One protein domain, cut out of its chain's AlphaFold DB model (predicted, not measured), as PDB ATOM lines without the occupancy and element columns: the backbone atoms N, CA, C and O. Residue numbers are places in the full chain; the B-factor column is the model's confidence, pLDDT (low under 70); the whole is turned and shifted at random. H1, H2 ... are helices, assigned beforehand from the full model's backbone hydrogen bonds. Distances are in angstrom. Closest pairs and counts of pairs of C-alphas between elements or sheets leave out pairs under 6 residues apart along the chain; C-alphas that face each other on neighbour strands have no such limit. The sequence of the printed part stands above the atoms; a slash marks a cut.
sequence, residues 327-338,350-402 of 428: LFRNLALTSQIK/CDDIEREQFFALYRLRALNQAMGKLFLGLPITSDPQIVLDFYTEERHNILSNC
ATOM      1  N   LEU A 327      18.407  29.309 127.888       60.91
ATOM      2  CA  LEU A 327      18.452  30.689 127.405       60.91
ATOM      3  C   LEU A 327      17.551  31.635 128.230       60.91
ATOM      4  O   LEU A 327      17.950  32.770 128.483       60.91
ATOM      5  N   PHE A 328      16.406  31.167 128.750       60.56
ATOM      6  CA  PHE A 328      15.560  31.966 129.658       60.56
ATOM      7  C   PHE A 328      16.232  32.198 131.015       60.56
ATOM      8  O   PHE A 328      16.148  33.290 131.574       60.56
ATOM      9  N   ARG A 329      16.954  31.193 131.534       59.84
ATOM     10  CA  ARG A 329      17.757  31.338 132.760       59.84
ATOM     11  C   ARG A 329      18.849  32.390 132.568       59.84
ATOM     12  O   ARG A 329      19.041  33.217 133.452       59.84
ATOM     13  N   ASN A 330      19.526  32.389 131.421       63.41
ATOM     14  CA  ASN A 330      20.535  33.403 131.104       63.41
ATOM     15  C   ASN A 330      19.922  34.810 131.049       63.41
ATOM     16  O   ASN A 330      20.519  35.758 131.558       63.41
ATOM     17  N   LEU A 331      18.712  34.953 130.502       61.88
ATOM     18  CA  LEU A 331      18.031  36.245 130.434       61.88
ATOM     19  C   LEU A 331      17.589  36.757 131.815       61.88
ATOM     20  O   LEU A 331      17.835  37.916 132.141       61.88
ATOM     21  N   ALA A 332      17.053  35.869 132.656       59.56
ATOM     22  CA  ALA A 332      16.705  36.158 134.049       59.56
ATOM     23  C   ALA A 332      17.925  36.515 134.920       59.56
ATOM     24  O   ALA A 332      17.814  37.325 135.834       59.56
ATOM     25  N   LEU A 333      19.098  35.930 134.649       63.62
ATOM     26  CA  LEU A 333      20.350  36.328 135.302       63.62
ATOM     27  C   LEU A 333      20.831  37.701 134.804       63.62
ATOM     28  O   LEU A 333      21.336  38.495 135.591       63.62
ATOM     29  N   THR A 334      20.622  38.014 133.523       62.34
ATOM     30  CA  THR A 334      21.054  39.284 132.915       62.34
ATOM     31  C   THR A 334      20.248  40.494 133.415       62.34
ATOM     32  O   THR A 334      20.784  41.597 133.482       62.34
ATOM     33  N   SER A 335      18.989  40.320 133.830       60.78
ATOM     34  CA  SER A 335      18.228  41.390 134.497       60.78
ATOM     35  C   SER A 335      18.590  41.571 135.980       60.78
ATOM     36  O   SER A 335      18.318  42.626 136.559       60.78
ATOM     37  N   GLN A 336      19.240  40.572 136.590       68.06
ATOM     38  CA  GLN A 336      19.595  40.518 138.015       68.06
ATOM     39  C   GLN A 336      21.062  40.879 138.311       68.06
ATOM     40  O   GLN A 336      21.506  40.695 139.446       68.06
ATOM     41  N   ILE A 337      21.796  41.425 137.329       75.06
ATOM     42  CA  ILE A 337      23.150  41.982 137.515       75.06
ATOM     43  C   ILE A 337      23.130  42.936 138.712       75.06
ATOM     44  O   ILE A 337      22.273  43.827 138.785       75.06
ATOM     45  N   LYS A 338      24.041  42.741 139.665       76.75
ATOM     46  CA  LYS A 338      24.065  43.516 140.914       76.75
ATOM     47  C   LYS A 338      24.681  44.899 140.706       76.75
ATOM     48  O   LYS A 338      25.423  45.100 139.751       76.75
ATOM     49  N   CYS A 350      29.950  60.808 139.575       78.25
ATOM     50  CA  CYS A 350      28.491  60.812 139.393       78.25
ATOM     51  C   CYS A 350      27.734  60.939 140.724       78.25
ATOM     52  O   CYS A 350      28.113  60.323 141.728       78.25
ATOM     53  N   ASP A 351      26.629  61.685 140.700       83.00
ATOM     54  CA  ASP A 351      25.720  61.800 141.842       83.00
ATOM     55  C   ASP A 351      24.837  60.542 142.018       83.00
ATOM     56  O   ASP A 351      24.848  59.616 141.201       83.00
ATOM     57  N   ASP A 352      24.075  60.475 143.115       80.38
ATOM     58  CA  ASP A 352      23.207  59.327 143.420       80.38
ATOM     59  C   ASP A 352      22.134  59.070 142.350       80.38
ATOM     60  O   ASP A 352      21.748  57.921 142.124       80.38
ATOM     61  N   ILE A 353      21.657  60.127 141.691       80.00
ATOM     62  CA  ILE A 353      20.558  60.111 140.721       80.00
ATOM     63  C   ILE A 353      21.085  59.631 139.366       80.00
ATOM     64  O   ILE A 353      20.510  58.723 138.768       80.00
ATOM     65  N   GLU A 354      22.202  60.189 138.905       79.88
ATOM     66  CA  GLU A 354      22.937  59.756 137.717       79.88
ATOM     67  C   GLU A 354      23.400  58.304 137.854       79.88
ATOM     68  O   GLU A 354      23.276  57.528 136.908       79.88
ATOM     69  N   ARG A 355      23.871  57.907 139.041       82.12
ATOM     70  CA  ARG A 355      24.251  56.524 139.356       82.12
ATOM     71  C   ARG A 355      23.066  55.562 139.269       82.12
ATOM     72  O   ARG A 355      23.183  54.527 138.614       82.12
ATOM     73  N   GLU A 356      21.923  55.903 139.865       81.88
ATOM     74  CA  GLU A 356      20.691  55.104 139.771       81.88
ATOM     75  C   GLU A 356      20.231  54.965 138.304       81.88
ATOM     76  O   GLU A 356      19.950  53.856 137.837       81.88
ATOM     77  N   GLN A 357      20.240  56.069 137.544       83.62
ATOM     78  CA  GLN A 357      19.911  56.072 136.115       83.62
ATOM     79  C   GLN A 357      20.896  55.233 135.291       83.62
ATOM     80  O   GLN A 357      20.469  54.454 134.435       83.62
ATOM     81  N   PHE A 358      22.200  55.339 135.556       84.75
ATOM     82  CA  PHE A 358      23.238  54.562 134.880       84.75
ATOM     83  C   PHE A 358      23.057  53.061 135.124       84.75
ATOM     84  O   PHE A 358      23.064  52.283 134.170       84.75
ATOM     85  N   PHE A 359      22.811  52.643 136.370       85.06
ATOM     86  CA  PHE A 359      22.557  51.239 136.705       85.06
ATOM     87  C   PHE A 359      21.302  50.690 136.008       85.06
ATOM     88  O   PHE A 359      21.313  49.563 135.504       85.06
ATOM     89  N   ALA A 360      20.225  51.475 135.928       85.06
ATOM     90  CA  ALA A 360      19.016  51.084 135.203       85.06
ATOM     91  C   ALA A 360      19.254  50.977 133.686       85.06
ATOM     92  O   ALA A 360      18.872  49.979 133.069       85.06
ATOM     93  N   LEU A 361      19.938  51.953 133.081       85.50
ATOM     94  CA  LEU A 361      20.297  51.939 131.659       85.50
ATOM     95  C   LEU A 361      21.236  50.778 131.306       85.50
ATOM     96  O   LEU A 361      21.054  50.144 130.266       85.50
ATOM     97  N   TYR A 362      22.196  50.458 132.177       85.69
ATOM     98  CA  TYR A 362      23.094  49.318 132.010       85.69
ATOM     99  C   TYR A 362      22.310  48.000 131.974       85.69
ATOM    100  O   TYR A 362      22.443  47.226 131.023       85.69
ATOM    101  N   ARG A 363      21.425  47.772 132.956       85.88
ATOM    102  CA  ARG A 363      20.560  46.580 133.011       85.88
ATOM    103  C   ARG A 363      19.635  46.474 131.800       85.88
ATOM    104  O   ARG A 363      19.510  45.393 131.234       85.88
ATOM    105  N   LEU A 364      19.042  47.583 131.349       88.12
ATOM    106  CA  LEU A 364      18.236  47.616 130.121       88.12
ATOM    107  C   LEU A 364      19.061  47.245 128.881       88.12
ATOM    108  O   LEU A 364      18.602  46.472 128.044       88.12
ATOM    109  N   ARG A 365      20.294  47.754 128.761       85.12
ATOM    110  CA  ARG A 365      21.192  47.419 127.646       85.12
ATOM    111  C   ARG A 365      21.563  45.935 127.652       85.12
ATOM    112  O   ARG A 365      21.518  45.304 126.598       85.12
ATOM    113  N   ALA A 366      21.887  45.389 128.821       84.06
ATOM    114  CA  ALA A 366      22.204  43.976 128.993       84.06
ATOM    115  C   ALA A 366      20.991  43.085 128.660       84.06
ATOM    116  O   ALA A 366      21.120  42.143 127.878       84.06
ATOM    117  N   LEU A 367      19.796  43.439 129.152       86.25
ATOM    118  CA  LEU A 367      18.535  42.760 128.838       86.25
ATOM    119  C   LEU A 367      18.257  42.746 127.326       86.25
ATOM    120  O   LEU A 367      17.992  41.688 126.763       86.25
ATOM    121  N   ASN A 368      18.401  43.887 126.642       87.00
ATOM    122  CA  ASN A 368      18.207  43.982 125.190       87.00
ATOM    123  C   ASN A 368      19.190  43.087 124.410       87.00
ATOM    124  O   ASN A 368      18.808  42.436 123.437       87.00
ATOM    125  N   GLN A 369      20.456  43.021 124.841       83.06
ATOM    126  CA  GLN A 369      21.459  42.139 124.232       83.06
ATOM    127  C   GLN A 369      21.158  40.656 124.480       83.06
ATOM    128  O   GLN A 369      21.328  39.837 123.573       83.06
ATOM    129  N   ALA A 370      20.691  40.298 125.678       80.12
ATOM    130  CA  ALA A 370      20.245  38.941 125.979       80.12
ATOM    131  C   ALA A 370      19.018  38.556 125.139       80.12
ATOM    132  O   ALA A 370      18.969  37.436 124.638       80.12
ATOM    133  N   MET A 371      18.082  39.482 124.906       83.88
ATOM    134  CA  MET A 371      16.902  39.245 124.065       83.88
ATOM    135  C   MET A 371      17.262  38.970 122.611       83.88
ATOM    136  O   MET A 371      16.748  38.016 122.035       83.88
ATOM    137  N   GLY A 372      18.191  39.740 122.034       79.50
ATOM    138  CA  GLY A 372      18.701  39.461 120.688       79.50
ATOM    139  C   GLY A 372      19.305  38.056 120.581       79.50
ATOM    140  O   GLY A 372      19.004  37.324 119.642       79.50
ATOM    141  N   LYS A 373      20.090  37.635 121.583       80.19
ATOM    142  CA  LYS A 373      20.655  36.275 121.647       80.19
ATOM    143  C   LYS A 373      19.592  35.191 121.850       80.19
ATOM    144  O   LYS A 373      19.720  34.122 121.262       80.19
ATOM    145  N   LEU A 374      18.564  35.451 122.662       77.56
ATOM    146  CA  LEU A 374      17.463  34.516 122.890       77.56
ATOM    147  C   LEU A 374      16.667  34.300 121.600       77.56
ATOM    148  O   LEU A 374      16.519  33.154 121.199       77.56
ATOM    149  N   PHE A 375      16.244  35.366 120.910       79.88
ATOM    150  CA  PHE A 375      15.500  35.253 119.648       79.88
ATOM    151  C   PHE A 375      16.268  34.497 118.557       79.88
ATOM    152  O   PHE A 375      15.678  33.662 117.879       79.88
ATOM    153  N   LEU A 376      17.580  34.724 118.429       79.12
ATOM    154  CA  LEU A 376      18.435  33.974 117.497       79.12
ATOM    155  C   LEU A 376      18.596  32.487 117.872       79.12
ATOM    156  O   LEU A 376      18.952  31.681 117.017       79.12
ATOM    157  N   GLY A 377      18.366  32.125 119.139       73.12
ATOM    158  CA  GLY A 377      18.484  30.761 119.663       73.12
ATOM    159  C   GLY A 377      17.152  30.029 119.869       73.12
ATOM    160  O   GLY A 377      17.161  28.912 120.393       73.12
ATOM    161  N   LEU A 378      16.011  30.626 119.510       75.50
ATOM    162  CA  LEU A 378      14.710  29.960 119.588       75.50
ATOM    163  C   LEU A 378      14.527  28.997 118.402       75.50
ATOM    164  O   LEU A 378      14.701  29.404 117.254       75.50
ATOM    165  N   PRO A 379      14.104  27.741 118.639       74.88
ATOM    166  CA  PRO A 379      13.558  26.895 117.582       74.88
ATOM    167  C   PRO A 379      12.417  27.603 116.843       74.88
ATOM    168  O   PRO A 379      11.577  28.229 117.486       74.88
ATOM    169  N   ILE A 380      12.333  27.437 115.520       72.94
ATOM    170  CA  ILE A 380      11.310  28.066 114.655       72.94
ATOM    171  C   ILE A 380       9.875  27.702 115.091       72.94
ATOM    172  O   ILE A 380       8.941  28.464 114.879       72.94
ATOM    173  N   THR A 381       9.702  26.552 115.749       72.94
ATOM    174  CA  THR A 381       8.430  26.068 116.309       72.94
ATOM    175  C   THR A 381       8.077  26.658 117.682       72.94
ATOM    176  O   THR A 381       7.105  26.223 118.293       72.94
ATOM    177  N   SER A 382       8.892  27.563 118.230       73.62
ATOM    178  CA  SER A 382       8.660  28.160 119.550       73.62
ATOM    179  C   SER A 382       7.679  29.316 119.453       73.62
ATOM    180  O   SER A 382       7.804  30.150 118.561       73.62
ATOM    181  N   ASP A 383       6.779  29.424 120.425       76.31
ATOM    182  CA  ASP A 383       5.973  30.629 120.599       76.31
ATOM    183  C   ASP A 383       6.865  31.804 121.068       76.31
ATOM    184  O   ASP A 383       7.437  31.736 122.165       76.31
ATOM    185  N   PRO A 384       7.020  32.881 120.270       77.38
ATOM    186  CA  PRO A 384       7.785  34.054 120.675       77.38
ATOM    187  C   PRO A 384       7.071  34.888 121.751       77.38
ATOM    188  O   PRO A 384       7.724  35.713 122.391       77.38
ATOM    189  N   GLN A 385       5.767  34.698 121.983       80.50
ATOM    190  CA  GLN A 385       4.997  35.518 122.919       80.50
ATOM    191  C   GLN A 385       5.505  35.366 124.357       80.50
ATOM    192  O   GLN A 385       5.773  36.367 125.010       80.50
ATOM    193  N   ILE A 386       5.795  34.138 124.801       75.81
ATOM    194  CA  ILE A 386       6.365  33.846 126.134       75.81
ATOM    195  C   ILE A 386       7.683  34.613 126.374       75.81
ATOM    196  O   ILE A 386       8.005  35.012 127.495       75.81
ATOM    197  N   VAL A 387       8.463  34.819 125.310       75.62
ATOM    198  CA  VAL A 387       9.740  35.545 125.333       75.62
ATOM    199  C   VAL A 387       9.516  37.057 125.392       75.62
ATOM    200  O   VAL A 387      10.205  37.755 126.140       75.62
ATOM    201  N   LEU A 388       8.535  37.564 124.641       83.62
ATOM    202  CA  LEU A 388       8.115  38.965 124.679       83.62
ATOM    203  C   LEU A 388       7.518  39.341 126.039       83.62
ATOM    204  O   LEU A 388       7.908  40.365 126.596       83.62
ATOM    205  N   ASP A 389       6.651  38.504 126.606       81.69
ATOM    206  CA  ASP A 389       6.018  38.729 127.906       81.69
ATOM    207  C   ASP A 389       7.086  38.874 128.999       81.69
ATOM    208  O   ASP A 389       7.157  39.915 129.658       81.69
ATOM    209  N   PHE A 390       8.010  37.908 129.092       81.62
ATOM    210  CA  PHE A 390       9.138  37.958 130.030       81.62
ATOM    211  C   PHE A 390       9.988  39.229 129.861       81.62
ATOM    212  O   PHE A 390      10.381  39.863 130.842       81.62
ATOM    213  N   TYR A 391      10.261  39.639 128.619       84.38
ATOM    214  CA  TYR A 391      10.998  40.872 128.340       84.38
ATOM    215  C   TYR A 391      10.248  42.127 128.781       84.38
ATOM    216  O   TYR A 391      10.855  43.015 129.382       84.38
ATOM    217  N   THR A 392       8.951  42.228 128.478       84.06
ATOM    218  CA  THR A 392       8.148  43.396 128.863       84.06
ATOM    219  C   THR A 392       8.076  43.539 130.378       84.06
ATOM    220  O   THR A 392       8.230  44.654 130.886       84.06
ATOM    221  N   GLU A 393       7.944  42.422 131.095       82.12
ATOM    222  CA  GLU A 393       7.925  42.398 132.551       82.12
ATOM    223  C   GLU A 393       9.287  42.770 133.147       82.12
ATOM    224  O   GLU A 393       9.360  43.691 133.959       82.12
ATOM    225  N   GLU A 394      10.391  42.155 132.711       82.00
ATOM    226  CA  GLU A 394      11.717  42.491 133.249       82.00
ATOM    227  C   GLU A 394      12.144  43.923 132.897       82.00
ATOM    228  O   GLU A 394      12.736  44.624 133.722       82.00
ATOM    229  N   ARG A 395      11.758  44.426 131.719       85.19
ATOM    230  CA  ARG A 395      11.927  45.838 131.354       85.19
ATOM    231  C   ARG A 395      11.131  46.757 132.282       85.19
ATOM    232  O   ARG A 395      11.658  47.788 132.704       85.19
ATOM    233  N   HIS A 396       9.888  46.402 132.616       84.44
ATOM    234  CA  HIS A 396       9.084  47.134 133.595       84.44
ATOM    235  C   HIS A 396       9.717  47.071 134.994       84.44
ATOM    236  O   HIS A 396       9.850  48.107 135.643       84.44
ATOM    237  N   ASN A 397      10.191  45.898 135.420       82.56
ATOM    238  CA  ASN A 397      10.867  45.673 136.699       82.56
ATOM    239  C   ASN A 397      12.176  46.455 136.835       82.56
ATOM    240  O   ASN A 397      12.520  46.826 137.952       82.56
ATOM    241  N   ILE A 398      12.934  46.700 135.762       83.25
ATOM    242  CA  ILE A 398      14.136  47.551 135.825       83.25
ATOM    243  C   ILE A 398      13.737  49.026 135.959       83.25
ATOM    244  O   ILE A 398      14.254  49.722 136.833       83.25
ATOM    245  N   LEU A 399      12.795  49.489 135.133       83.38
ATOM    246  CA  LEU A 399      12.339  50.883 135.126       83.38
ATOM    247  C   LEU A 399      11.655  51.289 136.441       83.38
ATOM    248  O   LEU A 399      11.870  52.401 136.914       83.38
ATOM    249  N   SER A 400      10.865  50.403 137.052       81.12
ATOM    250  CA  SER A 400      10.028  50.729 138.215       81.12
ATOM    251  C   SER A 400      10.791  50.931 139.528       81.12
ATOM    252  O   SER A 400      10.322  51.696 140.369       81.12
ATOM    253  N   ASN A 401      11.975  50.328 139.709       76.06
ATOM    254  CA  ASN A 401      12.872  50.667 140.834       76.06
ATOM    255  C   ASN A 401      13.936  51.718 140.489       76.06
ATOM    256  O   ASN A 401      14.788  51.977 141.328       76.06
ATOM    257  N   CYS A 402      13.876  52.349 139.310       77.06
ATOM    258  CA  CYS A 402      14.649  53.556 139.023       77.06
ATOM    259  C   CYS A 402      13.748  54.789 139.189       77.06
ATOM    260  O   CYS A 402      13.186  55.323 138.226       77.06
TER     261      CYS A 402
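This is residues 327 to 338 and 350 to 402 of the 428 residues of the protein "Putative ran-binding protein" of Oidium neolycopersici (UniProt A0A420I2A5). Three nearly parallel helices lie side by side as a slim bundle, their centres making a triangle: the long H2 and the shorter H3 form a helical hairpin, and the short H1 packs along H2. The direction turns over from each helix to the next, and the link between H2 and H3 swings round at one end of the rod, near Thr 381. The printed part has 65 residues with three named helices, H1, H2 and H3 in that order along the chain, and no named strand; the class is all helix, with 50 of the 65 residues in the helices. The whole is a rod that spans 47 by 17 by 14 A, only just loose and close to compact, with a radius of gyration of the C-alphas of 13.1 A.

H1, residues 327 to 335, touches H2, residues 352 to 376, and their closest C-alphas are those of Leu 331 and Ala 370, 5.7 A apart. They run opposite ways at a shallow tilt of 10 degrees. H2 touches H1 with residues 363 to 374 alone. H2 also touches H3, residues 385 to 400, with residues 360 to 371 alone; the closest C-alphas are those of Ala 360 and Ile 398, 6.1 A apart. H2 and H3 are a helical hairpin, running opposite ways at a shallow tilt of 7 degrees. H1 and H3 are close but not clearly touching, with the C-alphas of Ser 335 and Glu 394 the closest at 6.7 A. These two run the same way at a shallow tilt of 11 degrees. In H1, H2 and H3 every O i to N i+4 pair is within hydrogen-bond range.

H1 begins at Leu 327, with its C-alpha at (18.452, 30.689, 127.405), and runs 12.8 A from first to last C-alpha, ending at Ser 335. H2, from Asp 352 to Leu 376, is the longest helix, with 25 residues and 36.6 A from first to last C-alpha; C-alpha 352 stands at (23.207, 59.327, 143.420). H3 runs 22.2 A from Gln 385 to Ser 400, whose C-alpha is at (10.028, 50.729, 138.215).

The two C-alphas farthest apart are those of Asp 351 and Thr 381, 47.2 A. Residues 339 to 349 are not printed, and C-alphas 338 and 350 are 17.9 A apart across this cut, which falls in the link from H1 to H2. The link from H2 to H3, with 8 residues between them, is short. The mean pLDDT of the printed part is 78.0; residues 327 to 336 are under 70, and the mean for H1 is 61.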